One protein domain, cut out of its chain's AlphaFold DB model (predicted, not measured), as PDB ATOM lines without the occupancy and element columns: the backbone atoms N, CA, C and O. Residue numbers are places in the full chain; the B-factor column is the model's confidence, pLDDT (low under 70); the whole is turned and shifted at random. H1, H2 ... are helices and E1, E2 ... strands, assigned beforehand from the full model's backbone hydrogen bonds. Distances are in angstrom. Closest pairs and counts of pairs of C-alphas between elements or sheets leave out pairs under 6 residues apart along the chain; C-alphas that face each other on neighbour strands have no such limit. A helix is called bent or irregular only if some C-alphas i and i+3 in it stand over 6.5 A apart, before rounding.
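What this domain is: This is residues 48 to 120 and 131 to 156 of the 157 residues of an uncharacterized protein of Aspergillus flavus (strain ATCC 200026 / FGSC A1120 / IAM 13836 / NRRL 3357 / JCM 12722 / SRRC 167) (UniProt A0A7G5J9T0). One long, kinked helix, H2, makes the backbone of an elongated, loose model, with a small two-strand ribbon, E1 and E2, running beside residues 87 to 96 of H2. The short helix H1 packs on the same end of H2, and the helical hairpin of H3 and H4 packs on its other end. The printed part has 99 residues with four named helices and two named strands, in the order H1 E1 H2 E2 H3 H4; the sheet's order is E1, E2, parallel, and the class is mostly helix. The radius of gyration of the C-alphas is 15.8 A, and the spans are 47 by 31 by 17 A.

How they stand to each other: H1, residues 48 to 53, touches the hub H2, residues 76 to 98, at residues 90 to 98 of H2 alone. Their closest C-alphas, of Asn 49 and Ser 94, are 5.5 A apart, and the two run the same way at a shallow tilt of 23 degrees. E1, residues 61 to 64, and E2, residues 105 to 108, are parallel neighbours, 7 degrees between their directions; N 64 and O 107, 2.8 A, and N 62 and O 105, 3.0 A, are within hydrogen-bond range. E1, H2 and E2 form a strand-helix-strand unit, two parallel neighbour strands with a helix between them in the chain, with a right-handed crossover. H2 is near E1, with 8 pairs of C-alphas within 10 A, and near E2, with 7. H3, residues 139 to 144, touches residues 76 to 77 of H2 alone, closest at the C-alphas of Ile 76 and Ile 143, 6.3 A. H4, residues 148 to 154, touches residues 76 to 81 of H2 alone, closest at the C-alphas of Ile 76 and Gly 151, 6.0 A. H3 and H4 form a helical hairpin, opposite ways at a shallow tilt of 14 degrees, with the C-alphas of Ala 142 and Leu 150 closest at 4.9 A. H1 is apart from H3 and H4. In H1, H3 and H4 every O i to N i+4 pair is within hydrogen-bond range; in H2, 17 of 19 are.

Where its parts are: H1 spans 8.9 A from C-alpha 48 at (10.632, -5.174, 21.553). E1 and E2 each span 9.9 A. H2 spans 31.7 A from C-alpha 76 at (27.979, 11.247, 21.671), with a kink of 29 degrees near residue 83; it is irregular, only just, with C-alphas 79 and 82 6.9 A apart. H3 spans 8.5 A, and H4 spans 9.8 A, ending at C-alpha 154 at (32.342, 2.195, 20.310).

The domain as a whole: The C-alphas of Thr 56 and Glu 120, the two farthest apart, are 49.0 A apart. Residues 121 to 130 are not printed, and C-alphas 120 and 131 are 17.2 A apart across the cut. The link from E1 to H2 is long, with 11 residues; residues 109 to 120 hold no named element. Mean pLDDT of the printed part is 87.3, and residues 66 to 68 are under 70.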
ATOM      1  N   PHE A  48      10.420  -3.774  21.904       75.94
ATOM      2  CA  PHE A  48      10.632  -5.174  21.553       75.94
ATOM      3  C   PHE A  48       9.763  -6.136  22.364       75.94
ATOM      4  O   PHE A  48       9.365  -7.147  21.810       75.94
ATOM      5  N   ASN A  49       9.374  -5.833  23.607       78.44
ATOM      6  CA  ASN A  49       8.465  -6.723  24.344       78.44
ATOM      7  C   ASN A  49       7.081  -6.775  23.688       78.44
ATOM      8  O   ASN A  49       6.573  -7.862  23.430       78.44
ATOM      9  N   ALA A  50       6.537  -5.610  23.325       76.62
ATOM     10  CA  ALA A  50       5.269  -5.524  22.606       76.62
ATOM     11  C   ALA A  50       5.307  -6.322  21.291       76.62
ATOM     12  O   ALA A  50       4.352  -7.009  20.950       76.62
ATOM     13  N   LEU A  51       6.446  -6.320  20.583       75.44
ATOM     14  CA  LEU A  51       6.620  -7.094  19.352       75.44
ATOM     15  C   LEU A  51       6.430  -8.608  19.551       75.44
ATOM     16  O   LEU A  51       5.917  -9.270  18.653       75.44
ATOM     17  N   PHE A  52       6.868  -9.157  20.685       77.56
ATOM     18  CA  PHE A  52       6.700 -10.577  21.003       77.56
ATOM     19  C   PHE A  52       5.295 -10.890  21.529       77.56
ATOM     20  O   PHE A  52       4.783 -11.971  21.250       77.56
ATOM     21  N   GLU A  53       4.651  -9.946  22.217       79.94
ATOM     22  CA  GLU A  53       3.285 -10.093  22.736       79.94
ATOM     23  C   GLU A  53       2.209  -9.977  21.640       79.94
ATOM     24  O   GLU A  53       1.178 -10.644  21.700       79.94
ATOM     25  N   GLU A  54       2.438  -9.148  20.616       75.69
ATOM     26  CA  GLU A  54       1.478  -8.894  19.532       75.69
ATOM     27  C   GLU A  54       1.411 -10.010  18.479       75.69
ATOM     28  O   GLU A  54       0.443 -10.091  17.715       75.69
ATOM     29  N   VAL A  55       2.444 -10.853  18.376       73.62
ATOM     30  CA  VAL A  55       2.505 -11.910  17.360       73.62
ATOM     31  C   VAL A  55       1.896 -13.208  17.878       73.62
ATOM     32  O   VAL A  55       2.212 -13.694  18.956       73.62
ATOM     33  N   THR A  56       1.035 -13.826  17.070       75.25
ATOM     34  CA  THR A  56       0.421 -15.125  17.398       75.25
ATOM     35  C   THR A  56       1.298 -16.317  17.020       75.25
ATOM     36  O   THR A  56       1.045 -17.437  17.457       75.25
ATOM     37  N   VAL A  57       2.325 -16.086  16.198       78.19
ATOM     38  CA  VAL A  57       3.293 -17.092  15.754       78.19
ATOM     39  C   VAL A  57       4.638 -16.797  16.422       78.19
ATOM     40  O   VAL A  57       5.114 -15.665  16.320       78.19
ATOM     41  N   PRO A  58       5.277 -17.785  17.076       81.94
ATOM     42  CA  PRO A  58       6.535 -17.562  17.776       81.94
ATOM     43  C   PRO A  58       7.692 -17.287  16.808       81.94
ATOM     44  O   PRO A  58       7.777 -17.864  15.720       81.94
ATOM     45  N   PHE A  59       8.644 -16.455  17.235       83.56
ATOM     46  CA  PHE A  59       9.888 -16.238  16.498       83.56
ATOM     47  C   PHE A  59      10.793 -17.472  16.580       83.56
ATOM     48  O   PHE A  59      11.294 -17.823  17.644       83.56
ATOM     49  N   ILE A  60      11.042 -18.111  15.434       90.62
ATOM     50  CA  ILE A  60      11.972 -19.250  15.333       90.62
ATOM     51  C   ILE A  60      13.410 -18.777  15.093       90.62
ATOM     52  O   ILE A  60      14.367 -19.386  15.574       90.62
ATOM     53  N   TYR A  61      13.562 -17.675  14.364       87.06
ATOM     54  CA  TYR A  61      14.841 -17.058  14.041       87.06
ATOM     55  C   TYR A  61      14.720 -15.550  14.186       87.06
ATOM     56  O   TYR A  61      13.713 -14.973  13.778       87.06
ATOM     57  N   ILE A  62      15.755 -14.923  14.732       86.38
ATOM     58  CA  ILE A  62      15.853 -13.470  14.844       86.38
ATOM     59  C   ILE A  62      17.152 -13.029  14.184       86.38
ATOM     60  O   ILE A  62      18.217 -13.560  14.492       86.38
ATOM     61  N   ILE A  63      17.058 -12.053  13.286       87.25
ATOM     62  CA  ILE A  63      18.207 -11.360  12.705       87.25
ATOM     63  C   ILE A  63      18.079  -9.896  13.114       87.25
ATOM     64  O   ILE A  63      17.205  -9.191  12.609       87.25
ATOM     65  N   HIS A  64      18.919  -9.455  14.046       86.44
ATOM     66  CA  HIS A  64      18.991  -8.059  14.455       86.44
ATOM     67  C   HIS A  64      20.020  -7.340  13.585       86.44
ATOM     68  O   HIS A  64      21.230  -7.495  13.760       86.44
ATOM     69  N   THR A  65      19.530  -6.591  12.599       83.06
ATOM     70  CA  THR A  65      20.371  -5.751  11.742       83.06
ATOM     71  C   THR A  65      20.593  -4.382  12.368       83.06
ATOM     72  O   THR A  65      19.751  -3.910  13.127       83.06
ATOM     73  N   ALA A  66      21.704  -3.737  12.003       67.38
ATOM     74  CA  ALA A  66      22.106  -2.445  12.543       67.38
ATOM     75  C   ALA A  66      20.958  -1.411  12.520       67.38
ATOM     76  O   ALA A  66      20.291  -1.275  11.488       67.38
ATOM     77  N   PRO A  67      20.753  -0.666  13.622       66.88
ATOM     78  CA  PRO A  67      19.768   0.404  13.660       66.88
ATOM     79  C   PRO A  67      20.210   1.589  12.785       66.88
ATOM     80  O   PRO A  67      21.401   1.702  12.459       66.88
ATOM     81  N   PRO A  68      19.280   2.493  12.417       64.94
ATOM     82  CA  PRO A  68      19.623   3.769  11.800       64.94
ATOM     83  C   PRO A  68      20.670   4.510  12.636       64.94
ATOM     84  O   PRO A  68      20.549   4.606  13.855       64.94
ATOM     85  N   LEU A  69      21.702   5.025  11.973       70.31
ATOM     86  CA  LEU A  69      22.774   5.780  12.610       70.31
ATOM     87  C   LEU A  69      22.624   7.262  12.274       70.31
ATOM     88  O   LEU A  69      22.671   7.631  11.100       70.31
ATOM     89  N   ASN A  70      22.534   8.106  13.300       74.00
ATOM     90  CA  ASN A  70      22.768   9.535  13.154       74.00
ATOM     91  C   ASN A  70      24.235   9.841  13.495       74.00
ATOM     92  O   ASN A  70      24.686   9.555  14.598       74.00
ATOM     93  N   ILE A  71      24.980  10.412  12.546       76.75
ATOM     94  CA  ILE A  71      26.375  10.838  12.751       76.75
ATOM     95  C   ILE A  71      26.486  12.309  13.168       76.75
ATOM     96  O   ILE A  71      27.530  12.737  13.653       76.75
ATOM     97  N   ASN A  72      25.426  13.098  12.998       83.75
ATOM     98  CA  ASN A  72      25.402  14.495  13.410       83.75
ATOM     99  C   ASN A  72      24.819  14.600  14.823       83.75
ATOM    100  O   ASN A  72      23.662  14.987  14.999       83.75
ATOM    101  N   VAL A  73      25.617  14.188  15.806       84.75
ATOM    102  CA  VAL A  73      25.245  14.161  17.226       84.75
ATOM    103  C   VAL A  73      25.935  15.277  17.996       84.75
ATOM    104  O   VAL A  73      27.074  15.635  17.690       84.75
ATOM    105  N   LYS A  74      25.254  15.827  19.005       87.69
ATOM    106  CA  LYS A  74      25.846  16.818  19.923       87.69
ATOM    107  C   LYS A  74      26.372  16.161  21.192       87.69
ATOM    108  O   LYS A  74      27.437  16.534  21.675       87.69
ATOM    109  N   ASP A  75      25.638  15.183  21.711       89.38
ATOM    110  CA  ASP A  75      26.024  14.366  22.860       89.38
ATOM    111  C   ASP A  75      26.295  12.922  22.400       89.38
ATOM    112  O   ASP A  75      25.374  12.122  22.252       89.38
ATOM    113  N   ILE A  76      27.567  12.583  22.151       90.19
ATOM    114  CA  ILE A  76      27.979  11.247  21.671       90.19
ATOM    115  C   ILE A  76      27.503  10.136  22.620       90.19
ATOM    116  O   ILE A  76      27.113   9.057  22.170       90.19
ATOM    117  N   GLN A  77      27.502  10.393  23.928       90.75
ATOM    118  CA  GLN A  77      27.064   9.411  24.909       90.75
ATOM    119  C   GLN A  77      25.565   9.142  24.757       90.75
ATOM    120  O   GLN A  77      25.167   8.004  24.512       90.75
ATOM    121  N   LYS A  78      24.735  10.187  24.841       88.62
ATOM    122  CA  LYS A  78      23.272  10.028  24.868       88.62
ATOM    123  C   LYS A  78      22.643   9.751  23.508       88.62
ATOM    124  O   LYS A  78      21.611   9.092  23.439       88.62
ATOM    125  N   GLU A  79      23.218  10.282  22.434       85.81
ATOM    126  CA  GLU A  79      22.621  10.230  21.093       85.81
ATOM    127  C   GLU A  79      23.192   9.094  20.229       85.81
ATOM    128  O   GLU A  79      22.651   8.820  19.158       85.81
ATOM    129  N   MET A  80      24.262   8.416  20.670       87.50
ATOM    130  CA  MET A  80      24.922   7.364  19.884       87.50
ATOM    131  C   MET A  80      25.286   6.114  20.694       87.50
ATOM    132  O   MET A  80      24.852   5.022  20.326       87.50
ATOM    133  N   ILE A  81      26.044   6.246  21.789       88.56
ATOM    134  CA  ILE A  81      26.522   5.087  22.567       88.56
ATOM    135  C   ILE A  81      25.370   4.431  23.342       88.56
ATOM    136  O   ILE A  81      25.103   3.241  23.168       88.56
ATOM    137  N   GLU A  82      24.652   5.196  24.168       88.81
ATOM    138  CA  GLU A  82      23.557   4.671  24.997       88.81
ATOM    139  C   GLU A  82      22.448   4.011  24.171       88.81
ATOM    140  O   GLU A  82      22.056   2.893  24.515       88.81
ATOM    141  N   PRO A  83      21.957   4.606  23.065       84.69
ATOM    142  CA  PRO A  83      20.915   3.975  22.267       84.69
ATOM    143  C   PRO A  83      21.353   2.634  21.674       84.69
ATOM    144  O   PRO A  83      20.571   1.683  21.676       84.69
ATOM    145  N   ALA A  84      22.608   2.516  21.224       86.00
ATOM    146  CA  ALA A  84      23.133   1.262  20.690       86.00
ATOM    147  C   ALA A  84      23.146   0.143  21.746       86.00
ATOM    148  O   ALA A  84      22.704  -0.978  21.463       86.00
ATOM    149  N   VAL A  85      23.573   0.462  22.974       88.12
ATOM    150  CA  VAL A  85      23.556  -0.471  24.113       88.12
ATOM    151  C   VAL A  85      22.123  -0.843  24.488       88.12
ATOM    152  O   VAL A  85      21.799  -2.028  24.600       88.12
ATOM    153  N   ILE A  86      21.249   0.152  24.650       85.94
ATOM    154  CA  ILE A  86      19.861  -0.037  25.085       85.94
ATOM    155  C   ILE A  86      19.101  -0.916  24.093       85.94
ATOM    156  O   ILE A  86      18.465  -1.887  24.500       85.94
ATOM    157  N   TRP A  87      19.172  -0.618  22.797       82.12
ATOM    158  CA  TRP A  87      18.421  -1.364  21.789       82.12
ATOM    159  C   TRP A  87      18.879  -2.810  21.669       82.12
ATOM    160  O   TRP A  87      18.037  -3.709  21.660       82.12
ATOM    161  N   THR A  88      20.194  -3.035  21.635       87.69
ATOM    162  CA  THR A  88      20.767  -4.383  21.548       87.69
ATOM    163  C   THR A  88      20.416  -5.199  22.792       87.69
ATOM    164  O   THR A  88      19.970  -6.342  22.678       87.69
ATOM    165  N   THR A  89      20.532  -4.598  23.979       89.12
ATOM    166  CA  THR A  89      20.183  -5.258  25.245       89.12
ATOM    167  C   THR A  89      18.700  -5.608  25.286       89.12
ATOM    168  O   THR A  89      18.348  -6.742  25.597       89.12
ATOM    169  N   GLN A  90      17.815  -4.684  24.907       87.00
ATOM    170  CA  GLN A  90      16.375  -4.928  24.954       87.00
ATOM    171  C   GLN A  90      15.931  -6.049  24.023       87.00
ATOM    172  O   GLN A  90      15.180  -6.915  24.460       87.00
ATOM    173  N   ILE A  91      16.389  -6.086  22.766       86.25
ATOM    174  CA  ILE A  91      15.985  -7.170  21.859       86.25
ATOM    175  C   ILE A  91      16.532  -8.527  22.319       86.25
ATOM    176  O   ILE A  91      15.830  -9.531  22.198       86.25
ATOM    177  N   LEU A  92      17.746  -8.567  22.881       90.94
ATOM    178  CA  LEU A  92      18.314  -9.785  23.462       90.94
ATOM    179  C   LEU A  92      17.519 -10.238  24.693       90.94
ATOM    180  O   LEU A  92      17.189 -11.418  24.799       90.94
ATOM    181  N   GLU A  93      17.155  -9.316  25.588       91.19
ATOM    182  CA  GLU A  93      16.315  -9.612  26.751       91.19
ATOM    183  C   GLU A  93      14.924 -10.107  26.342       91.19
ATOM    184  O   GLU A  93      14.461 -11.120  26.871       91.19
ATOM    185  N   SER A  94      14.264  -9.443  25.388       88.12
ATOM    186  CA  SER A  94      12.964  -9.871  24.860       88.12
ATOM    187  C   SER A  94      13.065 -11.253  24.213       88.12
ATOM    188  O   SER A  94      12.262 -12.132  24.520       88.12
ATOM    189  N   ALA A  95      14.089 -11.492  23.387       90.12
ATOM    190  CA  ALA A  95      14.327 -12.791  22.767       90.12
ATOM    191  C   ALA A  95      14.565 -13.894  23.805       90.12
ATOM    192  O   ALA A  95      14.008 -14.982  23.678       90.12
ATOM    193  N   HIS A  96      15.343 -13.609  24.851       91.06
ATOM    194  CA  HIS A  96      15.623 -14.556  25.925       91.06
ATOM    195  C   HIS A  96      14.373 -14.884  26.751       91.06
ATOM    196  O   HIS A  96      14.084 -16.054  26.995       91.06
ATOM    197  N   ARG A  97      13.616 -13.861  27.167       89.56
ATOM    198  CA  ARG A  97      12.442 -14.030  28.038       89.56
ATOM    199  C   ARG A  97      11.234 -14.594  27.293       89.56
ATOM    200  O   ARG A  97      10.517 -15.415  27.853       89.56
ATOM    201  N   GLN A  98      11.002 -14.150  26.058       87.81
ATOM    202  CA  GLN A  98       9.760 -14.414  25.324       87.81
ATOM    203  C   GLN A  98       9.927 -15.378  24.143       87.81
ATOM    204  O   GLN A  98       8.958 -16.007  23.730       87.81
ATOM    205  N   GLY A  99      11.139 -15.546  23.601       85.75
ATOM    206  CA  GLY A  99      11.388 -16.495  22.507       85.75
ATOM    207  C   GLY A  99      11.191 -17.962  22.912       85.75
ATOM    208  O   GLY A  99      10.836 -18.801  22.077       85.75
ATOM    209  N   GLY A 100      11.378 -18.270  24.201       85.44
ATOM    210  CA  GLY A 100      11.140 -19.591  24.781       85.44
ATOM    211  C   GLY A 100      11.887 -20.719  24.059       85.44
ATOM    212  O   GLY A 100      12.946 -20.522  23.471       85.44
ATOM    213  N   THR A 101      11.313 -21.925  24.067       89.56
ATOM    214  CA  THR A 101      11.875 -23.107  23.382       89.56
ATOM    215  C   THR A 101      11.722 -23.070  21.859       89.56
ATOM    216  O   THR A 101      12.276 -23.921  21.161       89.56
ATOM    217  N   SER A 102      10.958 -22.111  21.330       87.75
ATOM    218  CA  SER A 102      10.708 -21.982  19.892       87.75
ATOM    219  C   SER A 102      11.849 -21.270  19.166       87.75
ATOM    220  O   SER A 102      12.104 -21.564  17.995       87.75
ATOM    221  N   LEU A 103      12.558 -20.367  19.853       91.31
ATOM    222  CA  LEU A 103      13.678 -19.626  19.289       91.31
ATOM    223  C   LEU A 103      14.897 -20.538  19.102       91.31
ATOM    224  O   LEU A 103      15.503 -21.010  20.059       91.31
ATOM    225  N   LYS A 104      15.286 -20.759  17.844       92.38
ATOM    226  CA  LYS A 104      16.407 -21.635  17.473       92.38
ATOM    227  C   LYS A 104      17.715 -20.889  17.260       92.38
ATOM    228  O   LYS A 104      18.782 -21.465  17.456       92.38
ATOM    229  N   ARG A 105      17.659 -19.643  16.784       92.81
ATOM    230  CA  ARG A 105      18.862 -18.839  16.532       92.81
ATOM    231  C   ARG A 105      18.572 -17.349  16.599       92.81
ATOM    232  O   ARG A 105      17.605 -16.873  16.010       92.81
ATOM    233  N   PHE A 106      19.488 -16.637  17.238       92.50
ATOM    234  CA  PHE A 106      19.609 -15.191  17.179       92.50
ATOM    235  C   PHE A 106      20.896 -14.844  16.426       92.50
ATOM    236  O   PHE A 106      21.949 -15.405  16.722       92.50
ATOM    237  N   VAL A 107      20.814 -13.951  15.447       92.81
ATOM    238  CA  VAL A 107      21.965 -13.423  14.712       92.81
ATOM    239  C   VAL A 107      22.025 -11.924  14.951       92.81
ATOM    240  O   VAL A 107      21.115 -11.195  14.555       92.81
ATOM    241  N   LEU A 108      23.102 -11.475  15.587       90.81
ATOM    242  CA  LEU A 108      23.425 -10.064  15.746       90.81
ATOM    243  C   LEU A 108      24.332  -9.631  14.595       90.81
ATOM    244  O   LEU A 108      25.377 -10.240  14.371       90.81
ATOM    245  N   LEU A 109      23.948  -8.586  13.864       89.62
ATOM    246  CA  LEU A 109      24.829  -7.994  12.865       89.62
ATOM    247  C   LEU A 109      25.907  -7.152  13.558       89.62
ATOM    248  O   LEU A 109      25.646  -6.017  13.959       89.62
ATOM    249  N   GLY A 110      27.112  -7.714  13.667       88.94
ATOM    250  CA  GLY A 110      28.311  -6.985  14.081       88.94
ATOM    251  C   GLY A 110      28.848  -6.048  12.993       88.94
ATOM    252  O   GLY A 110      28.198  -5.785  11.978       88.94
ATOM    253  N   SER A 111      30.064  -5.546  13.193       90.62
ATOM    254  CA  SER A 111      30.760  -4.681  12.237       90.62
ATOM    255  C   SER A 111      32.263  -4.908  12.318       90.62
ATOM    256  O   SER A 111      32.776  -5.189  13.389       90.62
ATOM    257  N   ALA A 112      32.996  -4.699  11.221       92.81
ATOM    258  CA  ALA A 112      34.461  -4.737  11.260       92.81
ATOM    259  C   ALA A 112      35.041  -3.727  12.269       92.81
ATOM    260  O   ALA A 112      36.090  -3.962  12.855       92.81
ATOM    261  N   VAL A 113      34.344  -2.618  12.539       92.75
ATOM    262  CA  VAL A 113      34.818  -1.629  13.518       92.75
ATOM    263  C   VAL A 113      34.821  -2.150  14.957       92.75
ATOM    264  O   VAL A 113      35.474  -1.531  15.784       92.75
ATOM    265  N   SER A 114      34.135  -3.259  15.270       94.12
ATOM    266  CA  SER A 114      34.202  -3.868  16.606       94.12
ATOM    267  C   SER A 114      35.525  -4.595  16.850       94.12
ATOM    268  O   SER A 114      35.890  -4.812  17.998       94.12
ATOM    269  N   VAL A 115      36.247  -4.956  15.780       95.62
ATOM    270  CA  VAL A 115      37.529  -5.677  15.847       95.62
ATOM    271  C   VAL A 115      38.721  -4.783  15.495       95.62
ATOM    272  O   VAL A 115      39.794  -4.937  16.070       95.62
ATOM    273  N   LEU A 116      38.546  -3.820  14.580       93.31
ATOM    274  CA  LEU A 116      39.619  -2.926  14.133       93.31
ATOM    275  C   LEU A 116      40.061  -1.971  15.248       93.31
ATOM    276  O   LEU A 116      39.230  -1.340  15.897       93.31
ATOM    277  N   ASN A 117      41.368  -1.792  15.435       94.31
ATOM    278  CA  ASN A 117      41.900  -0.872  16.433       94.31
ATOM    279  C   ASN A 117      41.798   0.584  15.953       94.31
ATOM    280  O   ASN A 117      42.508   1.001  15.041       94.31
ATOM    281  N   SER A 118      40.964   1.387  16.625       93.81
ATOM    282  CA  SER A 118      40.744   2.805  16.281       93.81
ATOM    283  C   SER A 118      41.993   3.697  16.367       93.81
ATOM    284  O   SER A 118      41.950   4.843  15.920       93.81
ATOM    285  N   PHE A 119      43.077   3.215  16.974       93.06
ATOM    286  CA  PHE A 119      44.314   3.967  17.199       93.06
ATOM    287  C   PHE A 119      45.511   3.416  16.425       93.06
ATOM    288  O   PHE A 119      46.618   3.934  16.574       93.06
ATOM    289  N   GLU A 120      45.316   2.363  15.631       92.31
ATOM    290  CA  GLU A 120      46.377   1.818  14.793       92.31
ATOM    291  C   GLU A 120      46.694   2.762  13.623       92.31
ATOM    292  O   GLU A 120      45.811   3.384  13.026       92.31
ATOM    293  N   GLU A 131      38.758 -13.017  15.017       94.94
ATOM    294  CA  GLU A 131      37.529 -12.940  15.814       94.94
ATOM    295  C   GLU A 131      37.779 -12.790  17.327       94.94
ATOM    296  O   GLU A 131      36.843 -12.520  18.076       94.94
ATOM    297  N   GLU A 132      39.023 -12.957  17.783       96.25
ATOM    298  CA  GLU A 132      39.423 -12.732  19.178       96.25
ATOM    299  C   GLU A 132      39.718 -11.252  19.475       96.25
ATOM    300  O   GLU A 132      39.835 -10.861  20.639       96.25
ATOM    301  N   ASP A 133      39.834 -10.426  18.434       96.31
ATOM    302  CA  ASP A 133      40.193  -9.021  18.561       96.31
ATOM    303  C   ASP A 133      38.997  -8.139  18.907       96.31
ATOM    304  O   ASP A 133      37.895  -8.306  18.389       96.31
ATOM    305  N   TRP A 134      39.258  -7.136  19.745       96.69
ATOM    306  CA  TRP A 134      38.288  -6.123  20.140       96.69
ATOM    307  C   TRP A 134      38.888  -4.733  19.978       96.69
ATOM    308  O   TRP A 134      40.049  -4.492  20.324       96.69
ATOM    309  N   ASN A 135      38.083  -3.802  19.472       96.44
ATOM    310  CA  ASN A 135      38.462  -2.404  19.362       96.44
ATOM    311  C   ASN A 135      38.721  -1.833  20.769       96.44
ATOM    312  O   ASN A 135      37.822  -1.862  21.607       96.44
ATOM    313  N   PRO A 136      39.916  -1.286  21.057       96.12
ATOM    314  CA  PRO A 136      40.271  -0.819  22.396       96.12
ATOM    315  C   PRO A 136      39.705   0.573  22.728       96.12
ATOM    316  O   PRO A 136      40.139   1.193  23.698       96.12
ATOM    317  N   VAL A 137      38.804   1.108  21.898       95.62
ATOM    318  CA  VAL A 137      38.173   2.413  22.118       95.62
ATOM    319  C   VAL A 137      37.346   2.408  23.403       95.62
ATOM    320  O   VAL A 137      36.612   1.464  23.676       95.62
ATOM    321  N   THR A 138      37.445   3.480  24.188       94.44
ATOM    322  CA  THR A 138      36.634   3.675  25.399       94.44
ATOM    323  C   THR A 138      35.663   4.846  25.255       94.44
ATOM    324  O   THR A 138      35.829   5.718  24.392       94.44
ATOM    325  N   ALA A 139      34.641   4.884  26.117       91.12
ATOM    326  CA  ALA A 139      33.664   5.972  26.143       91.12
ATOM    327  C   ALA A 139      34.334   7.319  26.433       91.12
ATOM    328  O   ALA A 139      34.053   8.304  25.755       91.12
ATOM    329  N   GLU A 140      35.284   7.350  27.369       93.44
ATOM    330  CA  GLU A 140      36.043   8.549  27.727       93.44
ATOM    331  C   GLU A 140      36.781   9.100  26.504       93.44
ATOM    332  O   GLU A 140      36.649  10.277  26.178       93.44
ATOM    333  N   GLN A 141      37.474   8.238  25.752       93.88
ATOM    334  CA  GLN A 141      38.203   8.643  24.547       93.88
ATOM    335  C   GLN A 141      37.276   9.186  23.454       93.88
ATOM    336  O   GLN A 141      37.642  10.138  22.759       93.88
ATOM    337  N   ALA A 142      36.093   8.591  23.282       91.00
ATOM    338  CA  ALA A 142      35.103   9.060  22.318       91.00
ATOM    339  C   ALA A 142      34.523  10.432  22.710       91.00
ATOM    340  O   ALA A 142      34.409  11.317  21.857       91.00
ATOM    341  N   ILE A 143      34.205  10.618  23.995       90.38
ATOM    342  CA  ILE A 143      33.587  11.832  24.544       90.38
ATOM    343  C   ILE A 143      34.588  12.992  24.595       90.38
ATOM    344  O   ILE A 143      34.297  14.071  24.079       90.38
ATOM    345  N   GLU A 144      35.779  12.785  25.164       90.06
ATOM    346  CA  GLU A 144      36.796  13.835  25.343       90.06
ATOM    347  C   GLU A 144      37.274  14.417  24.013       90.06
ATOM    348  O   GLU A 144      37.496  15.621  23.889       90.06
ATOM    349  N   ARG A 145      37.407  13.565  22.991       86.69
ATOM    350  CA  ARG A 145      37.854  13.980  21.655       86.69
ATOM    351  C   ARG A 145      36.730  14.560  20.802       86.69
ATOM    352  O   ARG A 145      37.003  14.962  19.674       86.69
ATOM    353  N   GLN A 146      35.486  14.546  21.297       77.69
ATOM    354  CA  GLN A 146      34.275  14.813  20.509       77.69
ATOM    355  C   GLN A 146      34.305  14.063  19.166       77.69
ATOM    356  O   GLN A 146      33.922  14.573  18.113       77.69
ATOM    357  N   GLY A 147      34.844  12.843  19.194       84.25
ATOM    358  CA  GLY A 147      35.169  12.091  17.997       84.25
ATOM    359  C   GLY A 147      33.983  11.251  17.571       84.25
ATOM    360  O   GLY A 147      33.896  10.100  17.982       84.25
ATOM    361  N   THR A 148      33.108  11.773  16.709       89.00
ATOM    362  CA  THR A 148      31.951  11.029  16.171       89.00
ATOM    363  C   THR A 148      32.337   9.652  15.619       89.00
ATOM    364  O   THR A 148      31.604   8.687  15.802       89.00
ATOM    365  N   ILE A 149      33.508   9.533  14.983       90.69
ATOM    366  CA  ILE A 149      34.026   8.251  14.482       90.69
ATOM    367  C   ILE A 149      34.311   7.277  15.635       90.69
ATOM    368  O   ILE A 149      33.924   6.116  15.563       90.69
ATOM    369  N   LEU A 150      34.947   7.746  16.713       93.56
ATOM    370  CA  LEU A 150      35.214   6.924  17.898       93.56
ATOM    371  C   LEU A 150      33.917   6.542  18.611       93.56
ATOM    372  O   LEU A 150      33.762   5.391  19.002       93.56
ATOM    373  N   GLY A 151      32.967   7.475  18.708       92.81
ATOM    374  CA  GLY A 151      31.625   7.199  19.215       92.81
ATOM    375  C   GLY A 151      30.919   6.113  18.406       92.81
ATOM    376  O   GLY A 151      30.351   5.187  18.980       92.81
ATOM    377  N   TYR A 152      31.011   6.169  17.074       91.75
ATOM    378  CA  TYR A 152      30.411   5.157  16.211       91.75
ATOM    379  C   TYR A 152      31.080   3.796  16.384       91.75
ATOM    380  O   TYR A 152      30.382   2.794  16.540       91.75
ATOM    381  N   ASN A 153      32.411   3.755  16.388       93.12
ATOM    382  CA  ASN A 153      33.164   2.520  16.584       93.12
ATOM    383  C   ASN A 153      32.808   1.865  17.923       93.12
ATOM    384  O   ASN A 153      32.505   0.672  17.966       93.12
ATOM    385  N   LEU A 154      32.750   2.663  18.992       92.31
ATOM    386  CA  LEU A 154      32.342   2.195  20.310       92.31
ATOM    387  C   LEU A 154      30.884   1.715  20.323       92.31
ATOM    388  O   LEU A 154      30.598   0.690  20.915       92.31
ATOM    389  N   SER A 155      29.967   2.376  19.604       90.69
ATOM    390  CA  SER A 155      28.558   1.940  19.494       90.69
ATOM    391  C   SER A 155      28.368   0.573  18.813       90.69
ATOM    392  O   SER A 155      27.256   0.043  18.767       90.69
ATOM    393  N   LYS A 156      29.429   0.021  18.216       90.62
ATOM    394  CA  LYS A 156      29.442  -1.289  17.555       90.62
ATOM    395  C   LYS A 156      30.278  -2.333  18.292       90.62
ATOM    396  O   LYS A 156      30.272  -3.475  17.837       90.62
TER     397      LYS A 156